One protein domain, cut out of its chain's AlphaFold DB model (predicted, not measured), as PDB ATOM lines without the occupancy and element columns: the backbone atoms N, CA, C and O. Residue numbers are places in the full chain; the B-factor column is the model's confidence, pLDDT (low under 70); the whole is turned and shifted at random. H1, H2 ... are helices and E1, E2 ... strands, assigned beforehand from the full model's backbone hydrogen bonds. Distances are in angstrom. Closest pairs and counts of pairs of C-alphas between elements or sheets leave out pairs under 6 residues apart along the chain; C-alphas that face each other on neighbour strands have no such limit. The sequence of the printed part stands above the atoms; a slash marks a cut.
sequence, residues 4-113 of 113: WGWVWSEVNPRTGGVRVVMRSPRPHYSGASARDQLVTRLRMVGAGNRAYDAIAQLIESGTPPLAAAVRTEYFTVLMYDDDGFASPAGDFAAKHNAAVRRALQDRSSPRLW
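AT A GLANCE: This is residues 4 to 113 of the 113 residues of an uncharacterized protein of Streptomyces yanglinensis (UniProt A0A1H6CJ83). A strongly twisted sheet of five strands makes the middle layer, with the helical hairpin of H1 and H2 packed on one face and the single helix H3 on the other. H1 covers E1 and E4, H2 sits over the E5 side, and H3 covers E4 and E3 from the opposite face. The printed part has 110 residues with three named helices and five named strands, in the order E1 E2 H1 H2 E3 E4 H3 E5, and the antiparallel sheet runs E2 E1 E4 E3 E5. The class is mixed, helices and strands; the whole is compact, with a radius of gyration of the C-alphas of 12.8 A, and rounded, spanning 34 by 29 by 21 A.

HOW THE PARTS SIT: In the sheet, the inner strands E1, residues 4 to 11, and E4, residues 73 to 80, are antiparallel neighbours, with N 7 and O 76 3.0 A apart, within hydrogen-bond range. The edge strand E2, residues 18 to 23, forms a hairpin with E1, with N 19 and O 10 at 2.8 A. E3, residues 66 to 71, forms a hairpin with E4, with N 68 and O 75 at 2.8 A. The other edge strand, E5, residues 107 to 112, is the antiparallel neighbour of E3, with N 69 and O 111 at 2.9 A. H1, residues 31 to 45, is on the sheet over E1 and E4 at a height of 9.0 A; its closest C-alphas to E1 are those of Ala 34 and Gly 5, 4.9 A. H2, residues 50 to 61, is on the same face at a height of 8.3 A, over E5 and only just over E3, where 3 of its C-alphas fall; Ile 55 and Pro 110 of E5 have the closest C-alphas, 5.4 A. H1 and H2 touch at a shallow tilt of 13 degrees, opposite ways, with the C-alphas of Val 39 and Ala 56 closest at 5.1 A. H3, residues 92 to 104, is on the opposite face over E4 and E3 at a height of 7.4 A, completing three layers, helices on both faces of a sheet; the C-alphas of Ala 99 and Ala 69 of E3 are closest at 5.3 A. H3 is apart from H1 and H2. E4, H3 and E5 form a split strand-helix-strand unit, two strands running the same way with E3 between them, with a left-handed crossover. In H1, H2 and H3 every O i to N i+4 pair is within hydrogen-bond range.

IN THESE COORDINATES: E1, 22.8 A long, begins at C-alpha 4, (11.335, -19.404, -34.473). E2 is 13.7 A long, E3 17.3 A, and E4, which bends by 50 degrees at residue 77, 21.3 A. H1 is 21.1 A long, H2 16.9 A and H3 18.3 A. E5, 12.7 A long, ends at C-alpha 112, (27.984, -16.294, -41.006).

THE WHOLE: The C-alphas farthest apart, those of Gly 48 and Asp 82, are 38.3 A apart. The printed part has no cut. The link from E4 to H3, 11 residues, is long. Mean pLDDT of the printed part is 90.9; residues 84 and 88 to 90 are under 70.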
ATOM      1  N   TRP A   4      10.175 -19.642 -33.621       93.94
ATOM      2  CA  TRP A   4      11.335 -19.404 -34.473       93.94
ATOM      3  C   TRP A   4      10.942 -19.386 -35.943       93.94
ATOM      4  O   TRP A   4       9.972 -20.019 -36.358       93.94
ATOM      5  N   GLY A   5      11.737 -18.723 -36.766       94.50
ATOM      6  CA  GLY A   5      11.647 -18.873 -38.210       94.50
ATOM      7  C   GLY A   5      12.860 -18.321 -38.912       94.50
ATOM      8  O   GLY A   5      13.892 -18.031 -38.303       94.50
ATOM      9  N   TRP A   6      12.736 -18.232 -40.226       95.19
ATOM     10  CA  TRP A   6      13.826 -17.809 -41.079       95.19
ATOM     11  C   TRP A   6      13.325 -16.939 -42.216       95.19
ATOM     12  O   TRP A   6      12.187 -17.065 -42.680       95.19
ATOM     13  N   VAL A   7      14.205 -16.059 -42.675       95.00
ATOM     14  CA  VAL A   7      13.954 -15.177 -43.809       95.00
ATOM     15  C   VAL A   7      15.175 -15.197 -44.710       95.00
ATOM     16  O   VAL A   7      16.308 -15.084 -44.253       95.00
ATOM     17  N   TRP A   8      14.928 -15.346 -46.000       96.06
ATOM     18  CA  TRP A   8      15.892 -15.143 -47.063       96.06
ATOM     19  C   TRP A   8      15.485 -13.890 -47.825       96.06
ATOM     20  O   TRP A   8      14.368 -13.792 -48.343       96.06
ATOM     21  N   SER A   9      16.404 -12.941 -47.894       96.44
ATOM     22  CA  SER A   9      16.228 -11.678 -48.585       96.44
ATOM     23  C   SER A   9      17.357 -11.414 -49.570       96.44
ATOM     24  O   SER A   9      18.481 -11.888 -49.414       96.44
ATOM     25  N   GLU A  10      17.050 -10.592 -50.560       96.50
ATOM     26  CA  GLU A  10      17.993 -10.021 -51.510       96.50
ATOM     27  C   GLU A  10      18.033  -8.504 -51.308       96.50
ATOM     28  O   GLU A  10      17.001  -7.864 -51.083       96.50
ATOM     29  N   VAL A  11      19.224  -7.923 -51.392       94.81
ATOM     30  CA  VAL A  11      19.445  -6.480 -51.352       94.81
ATOM     31  C   VAL A  11      19.850  -6.005 -52.732       94.81
ATOM     32  O   VAL A  11      20.740  -6.572 -53.354       94.81
ATOM     33  N   ASN A  12      19.245  -4.918 -53.198       93.12
ATOM     34  CA  ASN A  12      19.701  -4.212 -54.384       93.12
ATOM     35  C   ASN A  12      20.868  -3.279 -54.004       93.12
ATOM     36  O   ASN A  12      20.627  -2.274 -53.329       93.12
ATOM     37  N   PRO A  13      22.112  -3.525 -54.462       88.00
ATOM     38  CA  PRO A  13      23.262  -2.705 -54.075       88.00
ATOM     39  C   PRO A  13      23.188  -1.253 -54.563       88.00
ATOM     40  O   PRO A  13      23.866  -0.389 -54.016       88.00
ATOM     41  N   ARG A  14      22.380  -0.966 -55.594       89.31
ATOM     42  CA  ARG A  14      22.255   0.382 -56.173       89.31
ATOM     43  C   ARG A  14      21.278   1.260 -55.407       89.31
ATOM     44  O   ARG A  14      21.502   2.458 -55.295       89.31
ATOM     45  N   THR A  15      20.179   0.679 -54.931       91.69
ATOM     46  CA  THR A  15      19.106   1.429 -54.258       91.69
ATOM     47  C   THR A  15      19.087   1.217 -52.750       91.69
ATOM     48  O   THR A  15      18.386   1.936 -52.048       91.69
ATOM     49  N   GLY A  16      19.798   0.205 -52.245       89.69
ATOM     50  CA  GLY A  16      19.680  -0.259 -50.864       89.69
ATOM     51  C   GLY A  16      18.352  -0.959 -50.559       89.69
ATOM     52  O   GLY A  16      18.117  -1.347 -49.417       89.69
ATOM     53  N   GLY A  17      17.479  -1.127 -51.558       91.81
ATOM     54  CA  GLY A  17      16.176  -1.759 -51.390       91.81
ATOM     55  C   GLY A  17      16.307  -3.237 -51.038       91.81
ATOM     56  O   GLY A  17      17.109  -3.952 -51.637       91.81
ATOM     57  N   VAL A  18      15.492  -3.696 -50.092       94.00
ATOM     58  CA  VAL A  18      15.451  -5.090 -49.638       94.00
ATOM     59  C   VAL A  18      14.184  -5.757 -50.155       94.00
ATOM     60  O   VAL A  18      13.085  -5.229 -49.986       94.00
ATOM     61  N   ARG A  19      14.326  -6.946 -50.738       95.56
ATOM     62  CA  ARG A  19      13.207  -7.811 -51.117       95.56
ATOM     63  C   ARG A  19      13.301  -9.125 -50.358       95.56
ATOM     64  O   ARG A  19      14.315  -9.810 -50.437       95.56
ATOM     65  N   VAL A  20      12.219  -9.519 -49.690       94.31
ATOM     66  CA  VAL A  20      12.092 -10.881 -49.153       94.31
ATOM     67  C   VAL A  20      11.902 -11.847 -50.322       94.31
ATOM     68  O   VAL A  20      10.951 -11.715 -51.089       94.31
ATOM     69  N   VAL A  21      12.819 -12.803 -50.460       95.06
ATOM     70  CA  VAL A  21      12.776 -13.859 -51.482       95.06
ATOM     71  C   VAL A  21      11.916 -15.016 -50.990       95.06
ATOM     72  O   VAL A  21      11.024 -15.483 -51.694       95.06
ATOM     73  N   MET A  22      12.168 -15.473 -49.763       95.38
ATOM     74  CA  MET A  22      11.448 -16.587 -49.154       95.38
ATOM     75  C   MET A  22      11.486 -16.471 -47.627       95.38
ATOM     76  O   MET A  22      12.395 -15.872 -47.060       95.38
ATOM     77  N   ARG A  23      10.502 -17.055 -46.945       93.88
ATOM     78  CA  ARG A  23      10.459 -17.129 -45.480       93.88
ATOM     79  C   ARG A  23       9.830 -18.435 -45.018       93.88
ATOM     80  O   ARG A  23       9.132 -19.087 -45.800       93.88
ATOM     81  N   SER A  24      10.028 -18.777 -43.749       92.81
ATOM     82  CA  SER A  24       9.338 -19.900 -43.112       92.81
ATOM     83  C   SER A  24       7.815 -19.760 -43.282       92.81
ATOM     84  O   SER A  24       7.262 -18.714 -42.934       92.81
ATOM     85  N   PRO A  25       7.110 -20.782 -43.801       88.75
ATOM     86  CA  PRO A  25       5.665 -20.711 -44.028       88.75
ATOM     87  C   PRO A  25       4.858 -20.792 -42.728       88.75
ATOM     88  O   PRO A  25       3.686 -20.424 -42.706       88.75
ATOM     89  N   ARG A  26       5.468 -21.317 -41.658       88.44
ATOM     90  CA  ARG A  26       4.904 -21.423 -40.313       88.44
ATOM     91  C   ARG A  26       6.016 -21.223 -39.282       88.44
ATOM     92  O   ARG A  26       7.170 -21.507 -39.606       88.44
ATOM     93  N   PRO A  27       5.679 -20.785 -38.061       87.81
ATOM     94  CA  PRO A  27       6.629 -20.757 -36.962       87.81
ATOM     95  C   PRO A  27       7.124 -22.161 -36.596       87.81
ATOM     96  O   PRO A  27       6.412 -23.155 -36.751       87.81
ATOM     97  N   HIS A  28       8.344 -22.222 -36.083       91.25
ATOM     98  CA  HIS A  28       9.010 -23.415 -35.582       91.25
ATOM     99  C   HIS A  28       9.116 -23.356 -34.058       91.25
ATOM    100  O   HIS A  28       9.276 -22.284 -33.485       91.25
ATOM    101  N   TYR A  29       9.108 -24.514 -33.401       90.12
ATOM    102  CA  TYR A  29       9.252 -24.605 -31.941       90.12
ATOM    103  C   TYR A  29      10.713 -24.644 -31.465       90.12
ATOM    104  O   TYR A  29      10.974 -24.818 -30.279       90.12
ATOM    105  N   SER A  30      11.679 -24.526 -32.381       93.31
ATOM    106  CA  SER A  30      13.098 -24.400 -32.049       93.31
ATOM    107  C   SER A  30      13.873 -23.700 -33.162       93.31
ATOM    108  O   SER A  30      13.546 -23.828 -34.348       93.31
ATOM    109  N   GLY A  31      14.954 -23.014 -32.783       93.50
ATOM    110  CA  GLY A  31      15.872 -22.403 -33.741       93.50
ATOM    111  C   GLY A  31      16.510 -23.435 -34.669       93.50
ATOM    112  O   GLY A  31      16.617 -23.192 -35.869       93.50
ATOM    113  N   ALA A  32      16.875 -24.610 -34.144       95.75
ATOM    114  CA  ALA A  32      17.437 -25.701 -34.941       95.75
ATOM    115  C   ALA A  32      16.473 -26.149 -36.053       95.75
ATOM    116  O   ALA A  32      16.875 -26.239 -37.207       95.75
ATOM    117  N   SER A  33      15.181 -26.317 -35.747       96.31
ATOM    118  CA  SER A  33      14.179 -26.682 -36.757       96.31
ATOM    119  C   SER A  33      14.026 -25.610 -37.844       96.31
ATOM    120  O   SER A  33      13.929 -25.943 -39.028       96.31
ATOM    121  N   ALA A  34      14.034 -24.327 -37.467       96.38
ATOM    122  CA  ALA A  34      13.990 -23.227 -38.429       96.38
ATOM    123  C   ALA A  34      15.244 -23.204 -39.324       96.38
ATOM    124  O   ALA A  34      15.135 -23.092 -40.547       96.38
ATOM    125  N   ARG A  35      16.430 -23.377 -38.731       97.31
ATOM    126  CA  ARG A  35      17.714 -23.464 -39.438       97.31
ATOM    127  C   ARG A  35      17.742 -24.627 -40.426       97.31
ATOM    128  O   ARG A  35      18.090 -24.425 -41.584       97.31
ATOM    129  N   ASP A  36      17.344 -25.820 -40.003       97.75
ATOM    130  CA  ASP A  36      17.398 -27.022 -40.841       97.75
ATOM    131  C   ASP A  36      16.424 -26.918 -42.026       97.75
ATOM    132  O   ASP A  36      16.742 -27.342 -43.144       97.75
ATOM    133  N   GLN A  37      15.267 -26.269 -41.835       97.56
ATOM    134  CA  GLN A  37      14.361 -25.966 -42.942       97.56
ATOM    135  C   GLN A  37      14.985 -24.967 -43.926       97.56
ATOM    136  O   GLN A  37      14.898 -25.187 -45.136       97.56
ATOM    137  N   LEU A  38      15.630 -23.899 -43.442       97.38
ATOM    138  CA  LEU A  38      16.348 -22.949 -44.297       97.38
ATOM    139  C   LEU A  38      17.459 -23.644 -45.100       97.38
ATOM    140  O   LEU A  38      17.513 -23.486 -46.317       97.38
ATOM    141  N   VAL A  39      18.301 -24.456 -44.456       97.75
ATOM    142  CA  VAL A  39      19.367 -25.238 -45.116       97.75
ATOM    143  C   VAL A  39      18.786 -26.137 -46.203       97.75
ATOM    144  O   VAL A  39      19.278 -26.153 -47.332       97.75
ATOM    145  N   THR A  40      17.692 -26.836 -45.896       97.12
ATOM    146  CA  THR A  40      16.973 -27.671 -46.865       97.12
ATOM    147  C   THR A  40      16.511 -26.850 -48.073       97.12
ATOM    148  O   THR A  40      16.701 -27.262 -49.216       97.12
ATOM    149  N   ARG A  41      15.957 -25.650 -47.848       96.19
ATOM    150  CA  ARG A  41      15.528 -24.743 -48.926       96.19
ATOM    151  C   ARG A  41      16.694 -24.242 -49.772       96.19
ATOM    152  O   ARG A  41      16.574 -24.255 -50.994       96.19
ATOM    153  N   LEU A  42      17.811 -23.864 -49.152       95.50
ATOM    154  CA  LEU A  42      19.015 -23.417 -49.860       95.50
ATOM    155  C   LEU A  42      19.574 -24.510 -50.768       95.50
ATOM    156  O   LEU A  42      19.883 -24.231 -51.921       95.50
ATOM    157  N   ARG A  43      19.629 -25.756 -50.286       94.81
ATOM    158  CA  ARG A  43      20.086 -26.910 -51.077       94.81
ATOM    159  C   ARG A  43      19.152 -27.232 -52.246       94.81
ATOM    160  O   ARG A  43      19.625 -27.593 -53.316       94.81
ATOM    161  N   MET A  44      17.837 -27.087 -52.065       94.00
ATOM    162  CA  MET A  44      16.867 -27.330 -53.143       94.00
ATOM    163  C   MET A  44      16.892 -26.237 -54.215       94.00
ATOM    164  O   MET A  44      16.898 -26.549 -55.401       94.00
ATOM    165  N   VAL A  45      16.890 -24.961 -53.815       92.00
ATOM    166  CA  VAL A  45      16.844 -23.832 -54.762       92.00
ATOM    167  C   VAL A  45      18.208 -23.598 -55.412       92.00
ATOM    168  O   VAL A  45      18.287 -23.295 -56.599       92.00
ATOM    169  N   GLY A  46      19.285 -23.755 -54.646       85.94
ATOM    170  CA  GLY A  46      20.658 -23.530 -55.081       85.94
ATOM    171  C   GLY A  46      21.354 -24.764 -55.648       85.94
ATOM    172  O   GLY A  46      22.580 -24.755 -55.713       85.94
ATOM    173  N   ALA A  47      20.627 -25.820 -56.027       87.62
ATOM    174  CA  ALA A  47      21.221 -27.061 -56.518       87.62
ATOM    175  C   ALA A  47      22.209 -26.796 -57.674       87.62
ATOM    176  O   ALA A  47      21.854 -26.208 -58.696       87.62
ATOM    177  N   GLY A  48      23.467 -27.213 -57.499       85.75
ATOM    178  CA  GLY A  48      24.548 -26.974 -58.466       85.75
ATOM    179  C   GLY A  48      25.218 -25.597 -58.360       85.75
ATOM    180  O   GLY A  48      26.127 -25.298 -59.136       85.75
ATOM    181  N   ASN A  49      24.825 -24.758 -57.399       91.94
ATOM    182  CA  ASN A  49      25.460 -23.476 -57.126       91.94
ATOM    183  C   ASN A  49      26.316 -23.543 -55.855       91.94
ATOM    184  O   ASN A  49      25.831 -23.441 -54.728       91.94
ATOM    185  N   ARG A  50      27.635 -23.575 -56.066       91.81
ATOM    186  CA  ARG A  50      28.660 -23.661 -55.014       91.81
ATOM    187  C   ARG A  50      28.531 -22.598 -53.914       91.81
ATOM    188  O   ARG A  50      28.943 -22.846 -52.784       91.81
ATOM    189  N   ALA A  51      27.999 -21.414 -54.223       91.06
ATOM    190  CA  ALA A  51      27.793 -20.365 -53.226       91.06
ATOM    191  C   ALA A  51      26.679 -20.732 -52.227       91.06
ATOM    192  O   ALA A  51      26.833 -20.481 -51.031       91.06
ATOM    193  N   TYR A  52      25.603 -21.365 -52.707       93.19
ATOM    194  CA  TYR A  52      24.502 -21.837 -51.865       93.19
ATOM    195  C   TYR A  52      24.896 -23.065 -51.053       93.19
ATOM    196  O   TYR A  52      24.564 -23.136 -49.875       93.19
ATOM    197  N   ASP A  53      25.668 -23.983 -51.633       93.56
ATOM    198  CA  ASP A  53      26.189 -25.132 -50.885       93.56
ATOM    199  C   ASP A  53      27.068 -24.674 -49.713       93.56
ATOM    200  O   ASP A  53      26.908 -25.130 -48.580       93.56
ATOM    201  N   ALA A  54      27.954 -23.705 -49.966       94.12
ATOM    202  CA  ALA A  54      28.853 -23.178 -48.950       94.12
ATOM    203  C   ALA A  54      28.119 -22.380 -47.857       94.12
ATOM    204  O   ALA A  54      28.414 -22.557 -46.675       94.12
ATOM    205  N   ILE A  55      27.151 -21.521 -48.211       96.12
ATOM    206  CA  ILE A  55      26.370 -20.795 -47.194       96.12
ATOM    207  C   ILE A  55      25.454 -21.744 -46.408       96.12
ATOM    208  O   ILE A  55      25.320 -21.579 -45.199       96.12
ATOM    209  N   ALA A  56      24.889 -22.774 -47.048       96.75
ATOM    210  CA  ALA A  56      24.082 -23.790 -46.381       96.75
ATOM    211  C   ALA A  56      24.907 -24.578 -45.355       96.75
ATOM    212  O   ALA A  56      24.450 -24.762 -44.232       96.75
ATOM    213  N   GLN A  57      26.136 -24.976 -45.701       96.25
ATOM    214  CA  GLN A  57      27.050 -25.651 -44.775       96.25
ATOM    215  C   GLN A  57      27.421 -24.763 -43.576       96.25
ATOM    216  O   GLN A  57      27.433 -25.231 -42.438       96.25
ATOM    217  N   LEU A  58      27.682 -23.470 -43.809       96.31
ATOM    218  CA  LEU A  58      27.934 -22.524 -42.720       96.31
ATOM    219  C   LEU A  58      26.717 -22.409 -41.797       96.31
ATOM    220  O   LEU A  58      26.862 -22.558 -40.586       96.31
ATOM    221  N   ILE A  59      25.527 -22.193 -42.364       97.56
ATOM    222  CA  ILE A  59      24.281 -22.071 -41.598       97.56
ATOM    223  C   ILE A  59      24.012 -23.346 -40.797       97.56
ATOM    224  O   ILE A  59      23.679 -23.232 -39.626       97.56
ATOM    225  N   GLU A  60      24.202 -24.534 -41.378       97.31
ATOM    226  CA  GLU A  60      24.005 -25.835 -40.717       97.31
ATOM    227  C   GLU A  60      24.884 -25.999 -39.466       97.31
ATOM    228  O   GLU A  60      24.417 -26.509 -38.449       97.31
ATOM    229  N   SER A  61      26.124 -25.500 -39.500       95.00
ATOM    230  CA  SER A  61      27.025 -25.489 -38.334       95.00
ATOM    231  C   SER A  61      26.737 -24.370 -37.321       95.00
ATOM    232  O   SER A  61      27.227 -24.408 -36.193       95.00
ATOM    233  N   GLY A  62      25.946 -23.368 -37.711       93.94
ATOM    234  CA  GLY A  62      25.602 -22.222 -36.880       93.94
ATOM    235  C   GLY A  62      24.566 -22.544 -35.802       93.94
ATOM    236  O   GLY A  62      23.673 -23.380 -35.983       93.94
ATOM    237  N   THR A  63      24.661 -21.827 -34.680       93.19
ATOM    238  CA  THR A  63      23.662 -21.858 -33.602       93.19
ATOM    239  C   THR A  63      22.764 -20.622 -33.710       93.19
ATOM    240  O   THR A  63      23.283 -19.508 -33.674       93.19
ATOM    241  N   PRO A  64      21.438 -20.779 -33.867       93.25
ATOM    242  CA  PRO A  64      20.503 -19.655 -33.863       93.25
ATOM    243  C   PRO A  64      20.476 -18.910 -32.512       93.25
ATOM    244  O   PRO A  64      20.668 -19.547 -31.477       93.25
ATOM    245  N   PRO A  65      20.189 -17.594 -32.492       92.81
ATOM    246  CA  PRO A  65      19.883 -16.747 -33.643       92.81
ATOM    247  C   PRO A  65      21.139 -16.400 -34.459       92.81
ATOM    248  O   PRO A  65      22.202 -16.112 -33.902       92.81
ATOM    249  N   LEU A  66      21.004 -16.414 -35.788       93.94
ATOM    250  CA  LEU A  66      22.121 -16.232 -36.721       93.94
ATOM    251  C   LEU A  66      21.727 -15.421 -37.954       93.94
ATOM    252  O   LEU A  66      20.561 -15.400 -38.362       93.94
ATOM    253  N   ALA A  67      22.721 -14.788 -38.570       95.69
ATOM    254  CA  ALA A  67      22.594 -14.144 -39.867       95.69
ATOM    255  C   ALA A  67      23.739 -14.582 -40.781       95.69
ATOM    256  O   ALA A  67      24.874 -14.740 -40.354       95.69
ATOM    257  N   ALA A  68      23.463 -14.763 -42.061       96.50
ATOM    258  CA  ALA A  68      24.462 -15.161 -43.037       96.50
ATOM    259  C   ALA A  68      24.264 -14.371 -44.330       96.50
ATOM    260  O   ALA A  68      23.167 -13.886 -44.589       96.50
ATOM    261  N   ALA A  69      25.303 -14.217 -45.143       96.88
ATOM    262  CA  ALA A  69      25.199 -13.531 -46.427       96.88
ATOM    263  C   ALA A  69      26.144 -14.118 -47.472       96.88
ATOM    264  O   ALA A  69      27.272 -14.515 -47.159       96.88
ATOM    265  N   VAL A  70      25.691 -14.114 -48.723       95.50
ATOM    266  CA  VAL A  70      26.502 -14.411 -49.904       95.50
ATOM    267  C   VAL A  70      25.989 -13.584 -51.084       95.50
ATOM    268  O   VAL A  70      24.787 -13.525 -51.321       95.50
ATOM    269  N   ARG A  71      26.896 -12.937 -51.830       93.31
ATOM    270  CA  ARG A  71      26.551 -11.989 -52.911       93.31
ATOM    271  C   ARG A  71      25.614 -10.893 -52.398       93.31
ATOM    272  O   ARG A  71      25.912 -10.311 -51.363       93.31
ATOM    273  N   THR A  72      24.508 -10.639 -53.087       95.81
ATOM    274  CA  THR A  72      23.449  -9.688 -52.736       95.81
ATOM    275  C   THR A  72      22.425 -10.252 -51.755       95.81
ATOM    276  O   THR A  72      21.475  -9.562 -51.393       95.81
ATOM    277  N   GLU A  73      22.591 -11.491 -51.301       96.44
ATOM    278  CA  GLU A  73      21.599 -12.186 -50.493       96.44
ATOM    279  C   GLU A  73      22.041 -12.325 -49.046       96.44
ATOM    280  O   GLU A  73      23.224 -12.501 -48.735       96.44
ATOM    281  N   TYR A  74      21.060 -12.284 -48.151       96.44
ATOM    282  CA  TYR A  74      21.259 -12.585 -46.748       96.44
ATOM    283  C   TYR A  74      20.118 -13.430 -46.190       96.44
ATOM    284  O   TYR A  74      18.980 -13.412 -46.666       96.44
ATOM    285  N   PHE A  75      20.455 -14.182 -45.156       96.81
ATOM    286  CA  PHE A  75      19.627 -15.207 -44.552       96.81
ATOM    287  C   PHE A  75      19.644 -14.999 -43.052       96.81
ATOM    288  O   PHE A  75      20.698 -14.741 -42.474       96.81
ATOM    289  N   THR A  76      18.497 -15.122 -42.412       95.50
ATOM    290  CA  THR A  76      18.387 -15.021 -40.963       95.50
ATOM    291  C   THR A  76      17.618 -16.201 -40.411       95.50
ATOM    292  O   THR A  76      16.669 -16.669 -41.034       95.50
ATOM    293  N   VAL A  77      18.016 -16.655 -39.225       95.44
ATOM    294  CA  VAL A  77      17.220 -17.542 -38.373       95.44
ATOM    295  C   VAL A  77      17.070 -16.835 -37.039       95.44
ATOM    296  O   VAL A  77      18.071 -16.507 -36.401       95.44
ATOM    297  N   LEU A  78      15.833 -16.555 -36.650       92.06
ATOM    298  CA  LEU A  78      15.529 -15.668 -35.535       92.06
ATOM    299  C   LEU A  78      14.275 -16.112 -34.790       92.06
ATOM    300  O   LEU A  78      13.442 -16.846 -35.325       92.06
ATOM    301  N   MET A  79      14.178 -15.658 -33.549       91.25
ATOM    302  CA  MET A  79      13.015 -15.853 -32.699       91.25
ATOM    303  C   MET A  79      11.998 -14.740 -32.960       91.25
ATOM    304  O   MET A  79      12.390 -13.596 -33.183       91.25
ATOM    305  N   TYR A  80      10.714 -15.067 -32.928       84.44
ATOM    306  CA  TYR A  80       9.619 -14.112 -32.952       84.44
ATOM    307  C   TYR A  80       9.094 -13.870 -31.538       84.44
ATOM    308  O   TYR A  80       9.106 -14.783 -30.710       84.44
ATOM    309  N   ASP A  81       8.653 -12.646 -31.269       80.25
ATOM    310  CA  ASP A  81       7.834 -12.344 -30.100       80.25
ATOM    311  C   ASP A  81       6.373 -12.779 -30.309       80.25
ATOM    312  O   ASP A  81       5.997 -13.304 -31.364       80.25
ATOM    313  N   ASP A  82       5.553 -12.593 -29.273       73.19
ATOM    314  CA  ASP A  82       4.139 -12.984 -29.274       73.19
ATOM    315  C   ASP A  82       3.306 -12.204 -30.314       73.19
ATOM    316  O   ASP A  82       2.255 -12.681 -30.744       73.19
ATOM    317  N   ASP A  83       3.810 -11.057 -30.780       73.81
ATOM    318  CA  ASP A  83       3.210 -10.225 -31.826       73.81
ATOM    319  C   ASP A  83       3.694 -10.615 -33.242       73.81
ATOM    320  O   ASP A  83       3.252 -10.054 -34.249       73.81
ATOM    321  N   GLY A  84       4.590 -11.605 -33.349       68.06
ATOM    322  CA  GLY A  84       5.144 -12.091 -34.612       68.06
ATOM    323  C   GLY A  84       6.257 -11.212 -35.190       68.06
ATOM    324  O   GLY A  84       6.664 -11.422 -36.340       68.06
ATOM    325  N   PHE A  85       6.775 -10.248 -34.427       72.44
ATOM    326  CA  PHE A  85       7.946  -9.464 -34.802       72.44
ATOM    327  C   PHE A  85       9.229 -10.190 -34.423       72.44
ATOM    328  O   PHE A  85       9.262 -11.044 -33.544       72.44
ATOM    329  N   ALA A  86      10.316  -9.876 -35.127       72.44
ATOM    330  CA  ALA A  86      11.626 -10.416 -34.799       72.44
ATOM    331  C   ALA A  86      12.030  -9.976 -33.386       72.44
ATOM    332  O   ALA A  86      12.268  -8.791 -33.148       72.44
ATOM    333  N   SER A  87      12.155 -10.932 -32.470       73.31
ATOM    334  CA  SER A  87      12.630 -10.678 -31.120       73.31
ATOM    335  C   SER A  87      14.113 -10.287 -31.176       73.31
ATOM    336  O   SER A  87      14.923 -11.027 -31.749       73.31
ATOM    337  N   PRO A  88      14.518  -9.148 -30.588       64.69
ATOM    338  CA  PRO A  88      15.890  -8.645 -30.642       64.69
ATOM    339  C   PRO A  88      16.841  -9.393 -29.689       64.69
ATOM    340  O   PRO A  88      17.770  -8.795 -29.154       64.69
ATOM    341  N   ALA A  89      16.618 -10.686 -29.444       63.69
ATOM    342  CA  ALA A  89      17.385 -11.463 -28.479       63.69
ATOM    343  C   ALA A  89      18.903 -11.389 -28.748       63.69
ATOM    344  O   ALA A  89      19.382 -11.675 -29.851       63.69
ATOM    345  N   GLY A  90      19.660 -11.022 -27.711       69.25
ATOM    346  CA  GLY A  90      21.119 -10.948 -27.749       69.25
ATOM    347  C   GLY A  90      21.661  -9.923 -28.753       69.25
ATOM    348  O   GLY A  90      21.224  -8.779 -28.815       69.25
ATOM    349  N   ASP A  91      22.657 -10.337 -29.534       80.56
ATOM    350  CA  ASP A  91      23.365  -9.519 -30.526       80.56
ATOM    351  C   ASP A  91      22.789  -9.647 -31.950       80.56
ATOM    352  O   ASP A  91      23.406  -9.204 -32.924       80.56
ATOM    353  N   PHE A  92      21.596 -10.233 -32.099       84.50
ATOM    354  CA  PHE A  92      21.029 -10.558 -33.407       84.50
ATOM    355  C   PHE A  92      20.869  -9.336 -34.321       84.50
ATOM    356  O   PHE A  92      21.181  -9.412 -35.509       84.50
ATOM    357  N   ALA A  93      20.471  -8.179 -33.781       85.69
ATOM    358  CA  ALA A  93      20.381  -6.943 -34.561       85.69
ATOM    359  C   ALA A  93      21.737  -6.550 -35.183       85.69
ATOM    360  O   ALA A  93      21.805  -6.122 -36.337       85.69
ATOM    361  N   ALA A  94      22.841  -6.749 -34.453       88.06
ATOM    362  CA  ALA A  94      24.184  -6.483 -34.958       88.06
ATOM    363  C   ALA A  94      24.593  -7.492 -36.045       88.06
ATOM    364  O   ALA A  94      25.130  -7.082 -37.080       88.06
ATOM    365  N   LYS A  95      24.286  -8.783 -35.852       90.06
ATOM    366  CA  LYS A  95      24.512  -9.853 -36.845       90.06
ATOM    367  C   LYS A  95      23.741  -9.588 -38.138       90.06
ATOM    368  O   LYS A  95      24.324  -9.602 -39.222       90.06
ATOM    369  N   HIS A  96      22.456  -9.248 -38.027       90.00
ATOM    370  CA  HIS A  96      21.601  -8.880 -39.153       90.00
ATOM    371  C   HIS A  96      22.171  -7.684 -39.926       90.00
ATOM    372  O   HIS A  96      22.398  -7.772 -41.132       90.00
ATOM    373  N   ASN A  97      22.503  -6.594 -39.228       91.19
ATOM    374  CA  ASN A  97      23.088  -5.405 -39.853       91.19
ATOM    375  C   ASN A  97      24.440  -5.702 -40.524       91.19
ATOM    376  O   ASN A  97      24.767  -5.123 -41.562       91.19
ATOM    377  N   ALA A  98      25.253  -6.603 -39.961       92.38
ATOM    378  CA  ALA A  98      26.497  -7.047 -40.584       92.38
ATOM    379  C   ALA A  98      26.249  -7.840 -41.878       92.38
ATOM    380  O   ALA A  98      26.920  -7.579 -42.881       92.38
ATOM    381  N   ALA A  99      25.263  -8.738 -41.879       91.75
ATOM    382  CA  ALA A  99      24.868  -9.502 -43.057       91.75
ATOM    383  C   ALA A  99      24.334  -8.594 -44.178       91.75
ATOM    384  O   ALA A  99      24.814  -8.686 -45.306       91.75
ATOM    385  N   VAL A 100      23.445  -7.643 -43.859       91.88
ATOM    386  CA  VAL A 100      22.919  -6.657 -44.824       91.88
ATOM    387  C   VAL A 100      24.043  -5.804 -45.414       91.88
ATOM    388  O   VAL A 100      24.144  -5.664 -46.632       91.88
ATOM    389  N   ARG A 101      24.951  -5.278 -44.577       93.31
ATOM    390  CA  ARG A 101      26.108  -4.500 -45.062       93.31
ATOM    391  C   ARG A 101      27.018  -5.311 -45.972       93.31
ATOM    392  O   ARG A 101      27.543  -4.760 -46.933       93.31
ATOM    393  N   ARG A 102      27.219  -6.600 -45.695       92.62
ATOM    394  CA  ARG A 102      27.993  -7.465 -46.594       92.62
ATOM    395  C   ARG A 102      27.258  -7.709 -47.908       92.62
ATOM    396  O   ARG A 102      27.913  -7.683 -48.944       92.62
ATOM    397  N   ALA A 103      25.945  -7.917 -47.864       88.50
ATOM    398  CA  ALA A 103      25.138  -8.119 -49.061       88.50
ATOM    399  C   ALA A 103      25.183  -6.895 -49.993       88.50
ATOM    400  O   ALA A 103      25.376  -7.025 -51.198       88.50
ATOM    401  N   LEU A 104      25.138  -5.689 -49.418       91.44
ATOM    402  CA  LEU A 104      25.326  -4.424 -50.144       91.44
ATOM    403  C   LEU A 104      26.696  -4.303 -50.826       91.44
ATOM    404  O   LEU A 104      26.828  -3.590 -51.815       91.44
ATOM    405  N   GLN A 105      27.719  -4.979 -50.303       91.38
ATOM    406  CA  GLN A 105      29.058  -5.002 -50.897       91.38
ATOM    407  C   GLN A 105      29.203  -6.056 -52.007       91.38
ATOM    408  O   GLN A 105      30.301  -6.180 -52.548       91.38
ATOM    409  N   ASP A 106      28.151  -6.838 -52.288       87.00
ATOM    410  CA  ASP A 106      28.115  -7.922 -53.279       87.00
ATOM    411  C   ASP A 106      29.337  -8.856 -53.199       87.00
ATOM    412  O   ASP A 106      30.075  -9.114 -54.153       87.00
ATOM    413  N   ARG A 107      29.624  -9.337 -51.985       85.31
ATOM    414  CA  ARG A 107      30.777 -10.211 -51.748       85.31
ATOM    415  C   ARG A 107      30.394 -11.662 -52.002       85.31
ATOM    416  O   ARG A 107      29.607 -12.247 -51.262       85.31
ATOM    417  N   SER A 108      31.036 -12.277 -52.991       84.94
ATOM    418  CA  SER A 108      30.807 -13.679 -53.367       84.94
ATOM    419  C   SER A 108      31.205 -14.696 -52.295       84.94
ATOM    420  O   SER A 108      30.692 -15.812 -52.306       84.94
ATOM    421  N   SER A 109      32.105 -14.344 -51.369       90.00
ATOM    422  CA  SER A 109      32.499 -15.247 -50.286       90.00
ATOM    423  C   SER A 109      31.401 -15.312 -49.213       90.00
ATOM    424  O   SER A 109      31.080 -14.268 -48.627       90.00
ATOM    425  N   PRO A 110      30.862 -16.503 -48.909       92.06
ATOM    426  CA  PRO A 110      29.813 -16.665 -47.912       92.06
ATOM    427  C   PRO A 110      30.337 -16.334 -46.511       92.06
ATOM    428  O   PRO A 110      31.523 -16.512 -46.218       92.06
ATOM    429  N   ARG A 111      29.468 -15.809 -45.648       94.75
ATOM    430  CA  ARG A 111      29.816 -15.477 -44.262       94.75
ATOM    431  C   ARG A 111      28.626 -15.661 -43.332       94.75
ATOM    432  O   ARG A 111      27.508 -15.344 -43.718       94.75
ATOM    433  N   LEU A 112      28.911 -16.132 -42.122       94.12
ATOM    434  CA  LEU A 112      27.984 -16.294 -41.006       94.12
ATOM    435  C   LEU A 112      28.368 -15.324 -39.879       94.12
ATOM    436  O   LEU A 112      29.558 -15.034 -39.696       94.12
ATOM    437  N   TRP A 113      27.367 -14.849 -39.148       93.44
ATOM    438  CA  TRP A 113      27.477 -14.125 -37.889       93.44
ATOM    439  C   TRP A 113      26.469 -14.682 -36.897       93.44
ATOM    440  O   TRP A 113      25.288 -14.879 -37.275       93.44
TER     441      TRP A 113